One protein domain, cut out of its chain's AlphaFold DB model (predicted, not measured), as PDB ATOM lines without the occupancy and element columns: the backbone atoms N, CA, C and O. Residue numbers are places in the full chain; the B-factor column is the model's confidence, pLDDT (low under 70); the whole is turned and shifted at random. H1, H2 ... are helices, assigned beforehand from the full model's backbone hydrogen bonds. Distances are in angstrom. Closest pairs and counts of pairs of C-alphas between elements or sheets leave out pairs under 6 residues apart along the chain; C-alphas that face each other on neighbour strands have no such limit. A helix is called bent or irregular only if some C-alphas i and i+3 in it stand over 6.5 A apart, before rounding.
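AT A GLANCE: This is residues 433 to 513 of the 517 residues of the protein "Exocyst subunit Exo70 family protein" of Hevea brasiliensis (UniProt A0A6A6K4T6). Two long helices, H1 and H2, make an open helical hairpin: they run opposite ways, meet at the end away from their link, and stand wide of each other at the link. A stretch with no named element, residues 433 to 445, runs along the hairpin before H1, and H2 is kinked near the end where it meets H1. The printed part has 81 residues with two named helices, H1 then H2, and no named strand, and its class is all helix. The whole is loose, with a radius of gyration of the C-alphas of 16.2 A, and is a rod spanning 51 by 24 by 20 A.

HOW THE PARTS SIT: H1, residues 446 to 472, and H2, residues 480 to 513, form a helical hairpin, with centres 12.8 A apart. Their lines stand at a shallow tilt of 26 degrees, opposite ways; the line of H2 is a rough one. They touch, with 6 pairs of C-alphas within 8 A, the closest being those of Arg 451 and Leu 508, 5.8 A apart. H1 touches H2 with residues 447 to 455 alone, and H2 touches H1 with residues 505 to 509 alone. H2 has a kink of 52 degrees near residue 505 and is irregular: C-alphas 504 and 507 are 7.5 A apart. Every O i to N i+4 pair is within hydrogen-bond range in H1, and 23 of 30 are in H2.

IN THESE COORDINATES: H1 begins at C-alpha 446 at (310.603, 230.566, 377.711) and is 39.4 A long from first to last C-alpha. H2 begins at C-alpha 480 at (339.217, 222.908, 417.419), ends at C-alpha 513 at (301.650, 230.358, 394.799), and is 44.5 A long.

THE WHOLE: The two C-alphas farthest apart, those of Ser 444 and Pro 478, are 51.5 A apart. Residues 465 to 476, 478 to 485 and 487 to 493 stand free. The link from H1 to H2, 7 residues, is short, and the printed part has no cut. The mean pLDDT of the printed part is 86.3, with residues 439 to 445 and 511 to 513 under 70.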
ATOM      1  N   SER A 433     329.418 223.723 391.700       90.69
ATOM      2  CA  SER A 433     329.339 223.415 390.264       90.69
ATOM      3  C   SER A 433     327.937 222.977 389.812       90.69
ATOM      4  O   SER A 433     327.550 223.229 388.669       90.69
ATOM      5  N   HIS A 434     327.125 222.409 390.714       91.12
ATOM      6  CA  HIS A 434     325.738 222.033 390.416       91.12
ATOM      7  C   HIS A 434     324.832 223.254 390.184       91.12
ATOM      8  O   HIS A 434     323.817 223.155 389.492       91.12
ATOM      9  N   LEU A 435     325.224 224.424 390.698       90.12
ATOM     10  CA  LEU A 435     324.505 225.694 390.569       90.12
ATOM     11  C   LEU A 435     325.063 226.562 389.429       90.12
ATOM     12  O   LEU A 435     325.161 227.787 389.542       90.12
ATOM     13  N   SER A 436     325.427 225.934 388.306       83.12
ATOM     14  CA  SER A 436     325.900 226.641 387.109       83.12
ATOM     15  C   SER A 436     324.847 227.623 386.570       83.12
ATOM     16  O   SER A 436     323.635 227.419 386.701       83.12
ATOM     17  N   ARG A 437     325.316 228.699 385.928       78.62
ATOM     18  CA  ARG A 437     324.484 229.679 385.204       78.62
ATOM     19  C   ARG A 437     324.302 229.321 383.725       78.62
ATOM     20  O   ARG A 437     323.462 229.909 383.052       78.62
ATOM     21  N   GLU A 438     325.059 228.356 383.213       72.19
ATOM     22  CA  GLU A 438     325.029 227.964 381.801       72.19
ATOM     23  C   GLU A 438     323.633 227.486 381.386       72.19
ATOM     24  O   GLU A 438     322.928 226.852 382.170       72.19
ATOM     25  N   GLY A 439     323.188 227.818 380.175       67.31
ATOM     26  CA  GLY A 439     321.852 227.454 379.682       67.31
ATOM     27  C   GLY A 439     320.674 228.243 380.280       67.31
ATOM     28  O   GLY A 439     319.567 228.106 379.776       67.31
ATOM     29  N   LEU A 440     320.891 229.098 381.292       67.75
ATOM     30  CA  LEU A 440     319.869 230.021 381.829       67.75
ATOM     31  C   LEU A 440     319.941 231.426 381.202       67.75
ATOM     32  O   LEU A 440     319.027 232.223 381.374       67.75
ATOM     33  N   ILE A 441     321.021 231.725 380.471       62.78
ATOM     34  CA  ILE A 441     321.310 233.048 379.885       62.78
ATOM     35  C   ILE A 441     320.591 233.242 378.534       62.78
ATOM     36  O   ILE A 441     320.229 234.360 378.179       62.78
ATOM     37  N   LEU A 442     320.333 232.158 377.792       56.50
ATOM     38  CA  LEU A 442     319.499 232.174 376.589       56.50
ATOM     39  C   LEU A 442     318.120 231.606 376.934       56.50
ATOM     40  O   LEU A 442     317.933 230.393 376.946       56.50
ATOM     41  N   PHE A 443     317.134 232.470 377.179       61.09
ATOM     42  CA  PHE A 443     315.725 232.083 377.350       61.09
ATOM     43  C   PHE A 443     315.071 231.603 376.037       61.09
ATOM     44  O   PHE A 443     313.929 231.950 375.743       61.09
ATOM     45  N   SER A 444     315.763 230.801 375.224       54.62
ATOM     46  CA  SER A 444     315.264 230.310 373.932       54.62
ATOM     47  C   SER A 444     314.026 229.409 374.060       54.62
ATOM     48  O   SER A 444     313.298 229.251 373.086       54.62
ATOM     49  N   GLY A 445     313.748 228.863 375.254       59.62
ATOM     50  CA  GLY A 445     312.590 228.005 375.550       59.62
ATOM     51  C   GLY A 445     311.489 228.615 376.439       59.62
ATOM     52  O   GLY A 445     310.552 227.899 376.796       59.62
ATOM     53  N   GLY A 446     311.584 229.892 376.838       71.19
ATOM     54  CA  GLY A 446     310.603 230.566 377.711       71.19
ATOM     55  C   GLY A 446     310.780 230.352 379.230       71.19
ATOM     56  O   GLY A 446     311.671 229.647 379.695       71.19
ATOM     57  N   ARG A 447     309.927 230.998 380.048       74.88
ATOM     58  CA  ARG A 447     310.046 231.004 381.528       74.88
ATOM     59  C   ARG A 447     309.844 229.631 382.185       74.88
ATOM     60  O   ARG A 447     310.479 229.352 383.197       74.88
ATOM     61  N   ALA A 448     308.984 228.779 381.624       77.62
ATOM     62  CA  ALA A 448     308.675 227.465 382.193       77.62
ATOM     63  C   ALA A 448     309.869 226.495 382.113       77.62
ATOM     64  O   ALA A 448     310.217 225.870 383.109       77.62
ATOM     65  N   THR A 449     310.559 226.440 380.970       80.25
ATOM     66  CA  THR A 449     311.764 225.607 380.796       80.25
ATOM     67  C   THR A 449     312.927 226.092 381.662       80.25
ATOM     68  O   THR A 449     313.631 225.273 382.251       80.25
ATOM     69  N   ALA A 450     313.103 227.411 381.811       81.25
ATOM     70  CA  ALA A 450     314.081 227.973 382.744       81.25
ATOM     71  C   ALA A 450     313.774 227.578 384.201       81.25
ATOM     72  O   ALA A 450     314.673 227.158 384.927       81.25
ATOM     73  N   ARG A 451     312.501 227.644 384.616       83.88
ATOM     74  CA  ARG A 451     312.053 227.211 385.949       83.88
ATOM     75  C   ARG A 451     312.344 225.733 386.201       83.88
ATOM     76  O   ARG A 451     312.877 225.394 387.256       83.88
ATOM     77  N   ASP A 452     312.018 224.860 385.254       85.94
ATOM     78  CA  ASP A 452     312.226 223.416 385.411       85.94
ATOM     79  C   ASP A 452     313.723 223.072 385.499       85.94
ATOM     80  O   ASP A 452     314.126 222.242 386.318       85.94
ATOM     81  N   LEU A 453     314.572 223.772 384.735       87.38
ATOM     82  CA  LEU A 453     316.027 223.638 384.824       87.38
ATOM     83  C   LEU A 453     316.574 224.103 386.185       87.38
ATOM     84  O   LEU A 453     317.429 223.424 386.758       87.38
ATOM     85  N   VAL A 454     316.067 225.217 386.726       89.25
ATOM     86  CA  VAL A 454     316.426 225.713 388.069       89.25
ATOM     87  C   VAL A 454     316.017 224.707 389.147       89.25
ATOM     88  O   VAL A 454     316.851 224.327 389.970       89.25
ATOM     89  N   LYS A 455     314.771 224.204 389.114       89.75
ATOM     90  CA  LYS A 455     314.289 223.166 390.047       89.75
ATOM     91  C   LYS A 455     315.159 221.905 389.968       89.75
ATOM     92  O   LYS A 455     315.529 221.359 391.006       89.75
ATOM     93  N   LYS A 456     315.546 221.470 388.762       91.12
ATOM     94  CA  LYS A 456     316.439 220.317 388.563       91.12
ATOM     95  C   LYS A 456     317.821 220.538 389.185       91.12
ATOM     96  O   LYS A 456     318.302 219.658 389.888       91.12
ATOM     97  N   ARG A 457     318.446 221.701 388.968       92.06
ATOM     98  CA  ARG A 457     319.763 222.035 389.545       92.06
ATOM     99  C   ARG A 457     319.733 222.114 391.066       92.06
ATOM    100  O   ARG A 457     320.613 221.551 391.707       92.06
ATOM    101  N   LEU A 458     318.708 222.752 391.636       92.75
ATOM    102  CA  LEU A 458     318.507 222.801 393.087       92.75
ATOM    103  C   LEU A 458     318.308 221.406 393.677       92.75
ATOM    104  O   LEU A 458     318.899 221.096 394.704       92.75
ATOM    105  N   LYS A 459     317.534 220.546 393.005       93.88
ATOM    106  CA  LYS A 459     317.362 219.153 393.420       93.88
ATOM    107  C   LYS A 459     318.700 218.407 393.442       93.88
ATOM    108  O   LYS A 459     319.037 217.835 394.468       93.88
ATOM    109  N   THR A 460     319.485 218.480 392.363       94.81
ATOM    110  CA  THR A 460     320.817 217.849 392.304       94.81
ATOM    111  C   THR A 460     321.769 218.401 393.367       94.81
ATOM    112  O   THR A 460     322.505 217.637 393.982       94.81
ATOM    113  N   PHE A 461     321.749 219.714 393.613       95.69
ATOM    114  CA  PHE A 461     322.539 220.329 394.678       95.69
ATOM    115  C   PHE A 461     322.137 219.805 396.062       95.69
ATOM    116  O   PHE A 461     323.013 219.424 396.831       95.69
ATOM    117  N   ASN A 462     320.836 219.761 396.372       95.06
ATOM    118  CA  ASN A 462     320.336 219.291 397.665       95.06
ATOM    119  C   ASN A 462     320.661 217.810 397.886       95.06
ATOM    120  O   ASN A 462     321.160 217.459 398.945       95.06
ATOM    121  N   GLU A 463     320.465 216.958 396.875       96.00
ATOM    122  CA  GLU A 463     320.818 215.534 396.947       96.00
ATOM    123  C   GLU A 463     322.318 215.340 397.227       96.00
ATOM    124  O   GLU A 463     322.687 214.561 398.107       96.00
ATOM    125  N   ALA A 464     323.186 216.092 396.540       95.00
ATOM    126  CA  ALA A 464     324.629 216.042 396.768       95.00
ATOM    127  C   ALA A 464     325.031 216.599 398.148       95.00
ATOM    128  O   ALA A 464     325.934 216.062 398.795       95.00
ATOM    129  N   PHE A 465     324.370 217.664 398.615       95.56
ATOM    130  CA  PHE A 465     324.580 218.237 399.946       95.56
ATOM    131  C   PHE A 465     324.183 217.241 401.043       95.56
ATOM    132  O   PHE A 465     324.972 216.995 401.954       95.56
ATOM    133  N   ASP A 466     323.000 216.636 400.933       95.62
ATOM    134  CA  ASP A 466     322.472 215.671 401.900       95.62
ATOM    135  C   ASP A 466     323.330 214.404 401.948       95.62
ATOM    136  O   ASP A 466     323.610 213.883 403.029       95.62
ATOM    137  N   GLU A 467     323.810 213.923 400.795       93.94
ATOM    138  CA  GLU A 467     324.747 212.799 400.743       93.94
ATOM    139  C   GLU A 467     326.056 213.127 401.473       93.94
ATOM    140  O   GLU A 467     326.527 212.320 402.283       93.94
ATOM    141  N   MET A 468     326.624 214.311 401.221       92.50
ATOM    142  CA  MET A 468     327.857 214.762 401.866       92.50
ATOM    143  C   MET A 468     327.664 214.911 403.377       92.50
ATOM    144  O   MET A 468     328.451 214.378 404.156       92.50
ATOM    145  N   TYR A 469     326.584 215.567 403.801       93.62
ATOM    146  CA  TYR A 469     326.235 215.725 405.208       93.62
ATOM    147  C   TYR A 469     326.066 214.367 405.902       93.62
ATOM    148  O   TYR A 469     326.645 214.124 406.962       93.62
ATOM    149  N   ARG A 470     325.339 213.431 405.282       93.56
ATOM    150  CA  ARG A 470     325.133 212.086 405.832       93.56
ATOM    151  C   ARG A 470     326.441 211.305 405.966       93.56
ATOM    152  O   ARG A 470     326.601 210.583 406.943       93.56
ATOM    153  N   LYS A 471     327.366 211.434 405.008       91.12
ATOM    154  CA  LYS A 471     328.682 210.775 405.061       91.12
ATOM    155  C   LYS A 471     329.589 211.385 406.129       91.12
ATOM    156  O   LYS A 471     330.179 210.650 406.910       91.12
ATOM    157  N   GLN A 472     329.682 212.713 406.167       93.81
ATOM    158  CA  GLN A 472     330.698 213.420 406.951       93.81
ATOM    159  C   GLN A 472     330.262 213.805 408.368       93.81
ATOM    160  O   GLN A 472     331.103 214.173 409.180       93.81
ATOM    161  N   SER A 473     328.969 213.726 408.693       92.62
ATOM    162  CA  SER A 473     328.439 214.119 410.012       92.62
ATOM    163  C   SER A 473     329.018 213.325 411.188       92.62
ATOM    164  O   SER A 473     329.067 213.851 412.296       92.62
ATOM    165  N   ASN A 474     329.489 212.097 410.949       93.25
ATOM    166  CA  ASN A 474     330.117 211.248 411.966       93.25
ATOM    167  C   ASN A 474     331.652 211.349 411.988       93.25
ATOM    168  O   ASN A 474     332.294 210.645 412.763       93.25
ATOM    169  N   TRP A 475     332.256 212.168 411.124       96.00
ATOM    170  CA  TRP A 475     333.708 212.312 411.065       96.00
ATOM    171  C   TRP A 475     334.214 213.290 412.122       96.00
ATOM    172  O   TRP A 475     333.571 214.296 412.431       96.00
ATOM    173  N   VAL A 476     335.402 213.016 412.656       95.88
ATOM    174  CA  VAL A 476     335.965 213.760 413.782       95.88
ATOM    175  C   VAL A 476     337.186 214.552 413.331       95.88
ATOM    176  O   VAL A 476     338.158 214.004 412.827       95.88
ATOM    177  N   MET A 477     337.167 215.865 413.569       96.62
ATOM    178  CA  MET A 477     338.361 216.720 413.565       96.62
ATOM    179  C   MET A 477     338.650 217.108 415.016       96.62
ATOM    180  O   MET A 477     337.963 218.002 415.517       96.62
ATOM    181  N   PRO A 478     339.589 216.448 415.722       94.69
ATOM    182  CA  PRO A 478     339.787 216.670 417.157       94.69
ATOM    183  C   PRO A 478     340.158 218.122 417.476       94.69
ATOM    184  O   PRO A 478     339.556 218.765 418.342       94.69
ATOM    185  N   GLU A 479     341.098 218.666 416.704       96.38
ATOM    186  CA  GLU A 479     341.650 220.000 416.905       96.38
ATOM    187  C   GLU A 479     340.641 221.091 416.534       96.38
ATOM    188  O   GLU A 479     340.166 221.191 415.399       96.38
ATOM    189  N   ARG A 480     340.295 221.918 417.523       95.94
ATOM    190  CA  ARG A 480     339.217 222.908 417.419       95.94
ATOM    191  C   ARG A 480     339.494 223.986 416.374       95.94
ATOM    192  O   ARG A 480     338.621 224.308 415.583       95.94
ATOM    193  N   ASP A 481     340.697 224.527 416.384       95.88
ATOM    194  CA  ASP A 481     341.200 225.539 415.457       95.88
ATOM    195  C   ASP A 481     341.249 225.037 414.009       95.88
ATOM    196  O   ASP A 481     340.836 225.751 413.094       95.88
ATOM    197  N   LEU A 482     341.679 223.788 413.794       96.38
ATOM    198  CA  LEU A 482     341.611 223.161 412.472       96.38
ATOM    199  C   LEU A 482     340.161 223.008 412.011       96.38
ATOM    200  O   LEU A 482     339.831 223.370 410.882       96.38
ATOM    201  N   ARG A 483     339.289 222.516 412.895       96.50
ATOM    202  CA  ARG A 483     337.865 222.323 412.612       96.50
ATOM    203  C   ARG A 483     337.176 223.639 412.254       96.50
ATOM    204  O   ARG A 483     336.515 223.714 411.224       96.50
ATOM    205  N   GLU A 484     337.370 224.685 413.054       96.31
ATOM    206  CA  GLU A 484     336.797 226.016 412.816       96.31
ATOM    207  C   GLU A 484     337.273 226.607 411.481       96.31
ATOM    208  O   GLU A 484     336.445 227.060 410.686       96.31
ATOM    209  N   LYS A 485     338.579 226.527 411.184       95.38
ATOM    210  CA  LYS A 485     339.141 226.999 409.908       95.38
ATOM    211  C   LYS A 485     338.553 226.242 408.716       95.38
ATOM    212  O   LYS A 485     338.146 226.863 407.735       95.38
ATOM    213  N   THR A 486     338.462 224.916 408.797       95.00
ATOM    214  CA  THR A 486     337.894 224.085 407.725       95.00
ATOM    215  C   THR A 486     336.413 224.388 407.509       95.00
ATOM    216  O   THR A 486     335.994 224.611 406.373       95.00
ATOM    217  N   CYS A 487     335.620 224.497 408.580       94.81
ATOM    218  CA  CYS A 487     334.213 224.895 408.490       94.81
ATOM    219  C   CYS A 487     334.047 226.282 407.856       94.81
ATOM    220  O   CYS A 487     333.186 226.464 406.994       94.81
ATOM    221  N   GLN A 488     334.882 227.252 408.232       96.06
ATOM    222  CA  GLN A 488     334.855 228.591 407.646       96.06
ATOM    223  C   GLN A 488     335.134 228.560 406.137       96.06
ATOM    224  O   GLN A 488     334.413 229.206 405.377       96.06
ATOM    225  N   LEU A 489     336.130 227.787 405.695       94.94
ATOM    226  CA  LEU A 489     336.459 227.632 404.274       94.94
ATOM    227  C   LEU A 489     335.315 226.978 403.488       94.94
ATOM    228  O   LEU A 489     334.978 227.441 402.398       94.94
ATOM    229  N   ILE A 490     334.658 225.961 404.056       94.38
ATOM    230  CA  ILE A 490     333.476 225.328 403.447       94.38
ATOM    231  C   ILE A 490     332.339 226.347 403.287       94.38
ATOM    232  O   ILE A 490     331.760 226.474 402.206       94.38
ATOM    233  N   VAL A 491     332.045 227.119 404.338       95.19
ATOM    234  CA  VAL A 491     331.009 228.164 404.307       95.19
ATOM    235  C   VAL A 491     331.323 229.215 403.242       95.19
ATOM    236  O   VAL A 491     330.441 229.583 402.466       95.19
ATOM    237  N   GLN A 492     332.575 229.669 403.165       94.19
ATOM    238  CA  GLN A 492     333.021 230.649 402.172       94.19
ATOM    239  C   GLN A 492     332.946 230.121 400.736       94.19
ATOM    240  O   GLN A 492     332.663 230.898 399.826       94.19
ATOM    241  N   ALA A 493     333.150 228.821 400.522       92.12
ATOM    242  CA  ALA A 493     333.055 228.210 399.200       92.12
ATOM    243  C   ALA A 493     331.598 228.019 398.737       92.12
ATOM    244  O   ALA A 493     331.276 228.270 397.576       92.12
ATOM    245  N   VAL A 494     330.704 227.583 399.632       93.62
ATOM    246  CA  VAL A 494     329.350 227.139 399.257       93.62
ATOM    247  C   VAL A 494     328.308 228.257 399.369       93.62
ATOM    248  O   VAL A 494     327.513 228.463 398.446       93.62
ATOM    249  N   VAL A 495     328.301 229.011 400.473       94.75
ATOM    250  CA  VAL A 495     327.211 229.953 400.791       94.75
ATOM    251  C   VAL A 495     327.090 231.105 399.787       94.75
ATOM    252  O   VAL A 495     325.960 231.405 399.397       94.75
ATOM    253  N   PRO A 496     328.175 231.757 399.317       94.69
ATOM    254  CA  PRO A 496     328.053 232.844 398.344       94.69
ATOM    255  C   PRO A 496     327.435 232.393 397.018       94.69
ATOM    256  O   PRO A 496     326.595 233.103 396.460       94.69
ATOM    257  N   VAL A 497     327.802 231.201 396.537       92.81
ATOM    258  CA  VAL A 497     327.279 230.648 395.280       92.81
ATOM    259  C   VAL A 497     325.805 230.295 395.430       92.81
ATOM    260  O   VAL A 497     324.994 230.726 394.611       92.81
ATOM    261  N   TYR A 498     325.440 229.606 396.515       93.69
ATOM    262  CA  TYR A 498     324.046 229.281 396.812       93.69
ATOM    263  C   TYR A 498     323.182 230.541 396.962       93.69
ATOM    264  O   TYR A 498     322.146 230.668 396.311       93.69
ATOM    265  N   ARG A 499     323.640 231.525 397.749       93.75
ATOM    266  CA  ARG A 499     322.944 232.807 397.945       93.75
ATOM    267  C   ARG A 499     322.741 233.541 396.623       93.75
ATOM    268  O   ARG A 499     321.630 233.979 396.346       93.75
ATOM    269  N   SER A 500     323.789 233.659 395.806       91.56
ATOM    270  CA  SER A 500     323.700 234.309 394.494       91.56
ATOM    271  C   SER A 500     322.724 233.581 393.567       91.56
ATOM    272  O   SER A 500     321.962 234.225 392.848       91.56
ATOM    273  N   TYR A 501     322.719 232.248 393.582       90.94
ATOM    274  CA  TYR A 501     321.800 231.453 392.776       90.94
ATOM    275  C   TYR A 501     320.339 231.664 393.206       90.94
ATOM    276  O   TYR A 501     319.486 231.950 392.368       90.94
ATOM    277  N   MET A 502     320.065 231.617 394.512       90.31
ATOM    278  CA  MET A 502     318.723 231.834 395.065       90.31
ATOM    279  C   MET A 502     318.210 233.258 394.834       90.31
ATOM    280  O   MET A 502     317.049 233.432 394.488       90.31
ATOM    281  N   GLN A 503     319.062 234.279 394.945       89.75
ATOM    282  CA  GLN A 503     318.663 235.663 394.659       89.75
ATOM    283  C   GLN A 503     318.275 235.873 393.189       89.75
ATOM    284  O   GLN A 503     317.326 236.595 392.903       89.75
ATOM    285  N   ASN A 504     318.990 235.232 392.261       85.69
ATOM    286  CA  ASN A 504     318.754 235.405 390.827       85.69
ATOM    287  C   ASN A 504     317.590 234.556 390.298       85.69
ATOM    288  O   ASN A 504     316.891 234.985 389.381       85.69
ATOM    289  N   TYR A 505     317.388 233.352 390.842       85.50
ATOM    290  CA  TYR A 505     316.451 232.371 390.278       85.50
ATOM    291  C   TYR A 505     315.350 231.911 391.244       85.50
ATOM    292  O   TYR A 505     314.372 231.321 390.792       85.50
ATOM    293  N   GLY A 506     315.451 232.209 392.541       81.44
ATOM    294  CA  GLY A 506     314.430 231.895 393.550       81.44
ATOM    295  C   GLY A 506     313.027 232.407 393.194       81.44
ATOM    296  O   GLY A 506     312.091 231.605 393.216       81.44
ATOM    297  N   PRO A 507     312.861 233.662 392.721       83.75
ATOM    298  CA  PRO A 507     311.549 234.178 392.323       83.75
ATOM    299  C   PRO A 507     310.865 233.379 391.199       83.75
ATOM    300  O   PRO A 507     309.640 233.346 391.125       83.75
ATOM    301  N   LEU A 508     311.634 232.708 390.328       77.50
ATOM    302  CA  LEU A 508     311.087 231.855 389.258       77.50
ATOM    303  C   LEU A 508     310.484 230.554 389.802       77.50
ATOM    304  O   LEU A 508     309.639 229.944 389.147       77.50
ATOM    305  N   VAL A 509     310.946 230.112 390.972       74.12
ATOM    306  CA  VAL A 509     310.504 228.886 391.640       74.12
ATOM    307  C   VAL A 509     309.332 229.171 392.587       74.12
ATOM    308  O   VAL A 509     308.442 228.334 392.702       74.12
ATOM    309  N   GLU A 510     309.297 230.354 393.212       70.56
ATOM    310  CA  GLU A 510     308.288 230.762 394.208       70.56
ATOM    311  C   GLU A 510     306.949 231.249 393.610       70.56
ATOM    312  O   GLU A 510     305.918 231.178 394.277       70.56
ATOM    313  N   GLN A 511     306.913 231.694 392.345       59.34
ATOM    314  CA  GLN A 511     305.696 232.221 391.693       59.34
ATOM    315  C   GLN A 511     304.557 231.197 391.462       59.34
ATOM    316  O   GLN A 511     303.489 231.583 390.993       59.34
ATOM    317  N   ASP A 512     304.720 229.921 391.835       48.06
ATOM    318  CA  ASP A 512     303.644 228.910 391.783       48.06
ATOM    319  C   ASP A 512     302.508 229.169 392.809       48.06
ATOM    320  O   ASP A 512     301.448 228.556 392.713       48.06
ATOM    321  N   GLY A 513     302.668 230.092 393.769       47.03
ATOM    322  CA  GLY A 513     301.650 230.358 394.799       47.03
ATOM    323  C   GLY A 513     300.528 231.344 394.430       47.03
ATOM    324  O   GLY A 513     299.502 231.360 395.108       47.03
TER     325      GLY A 513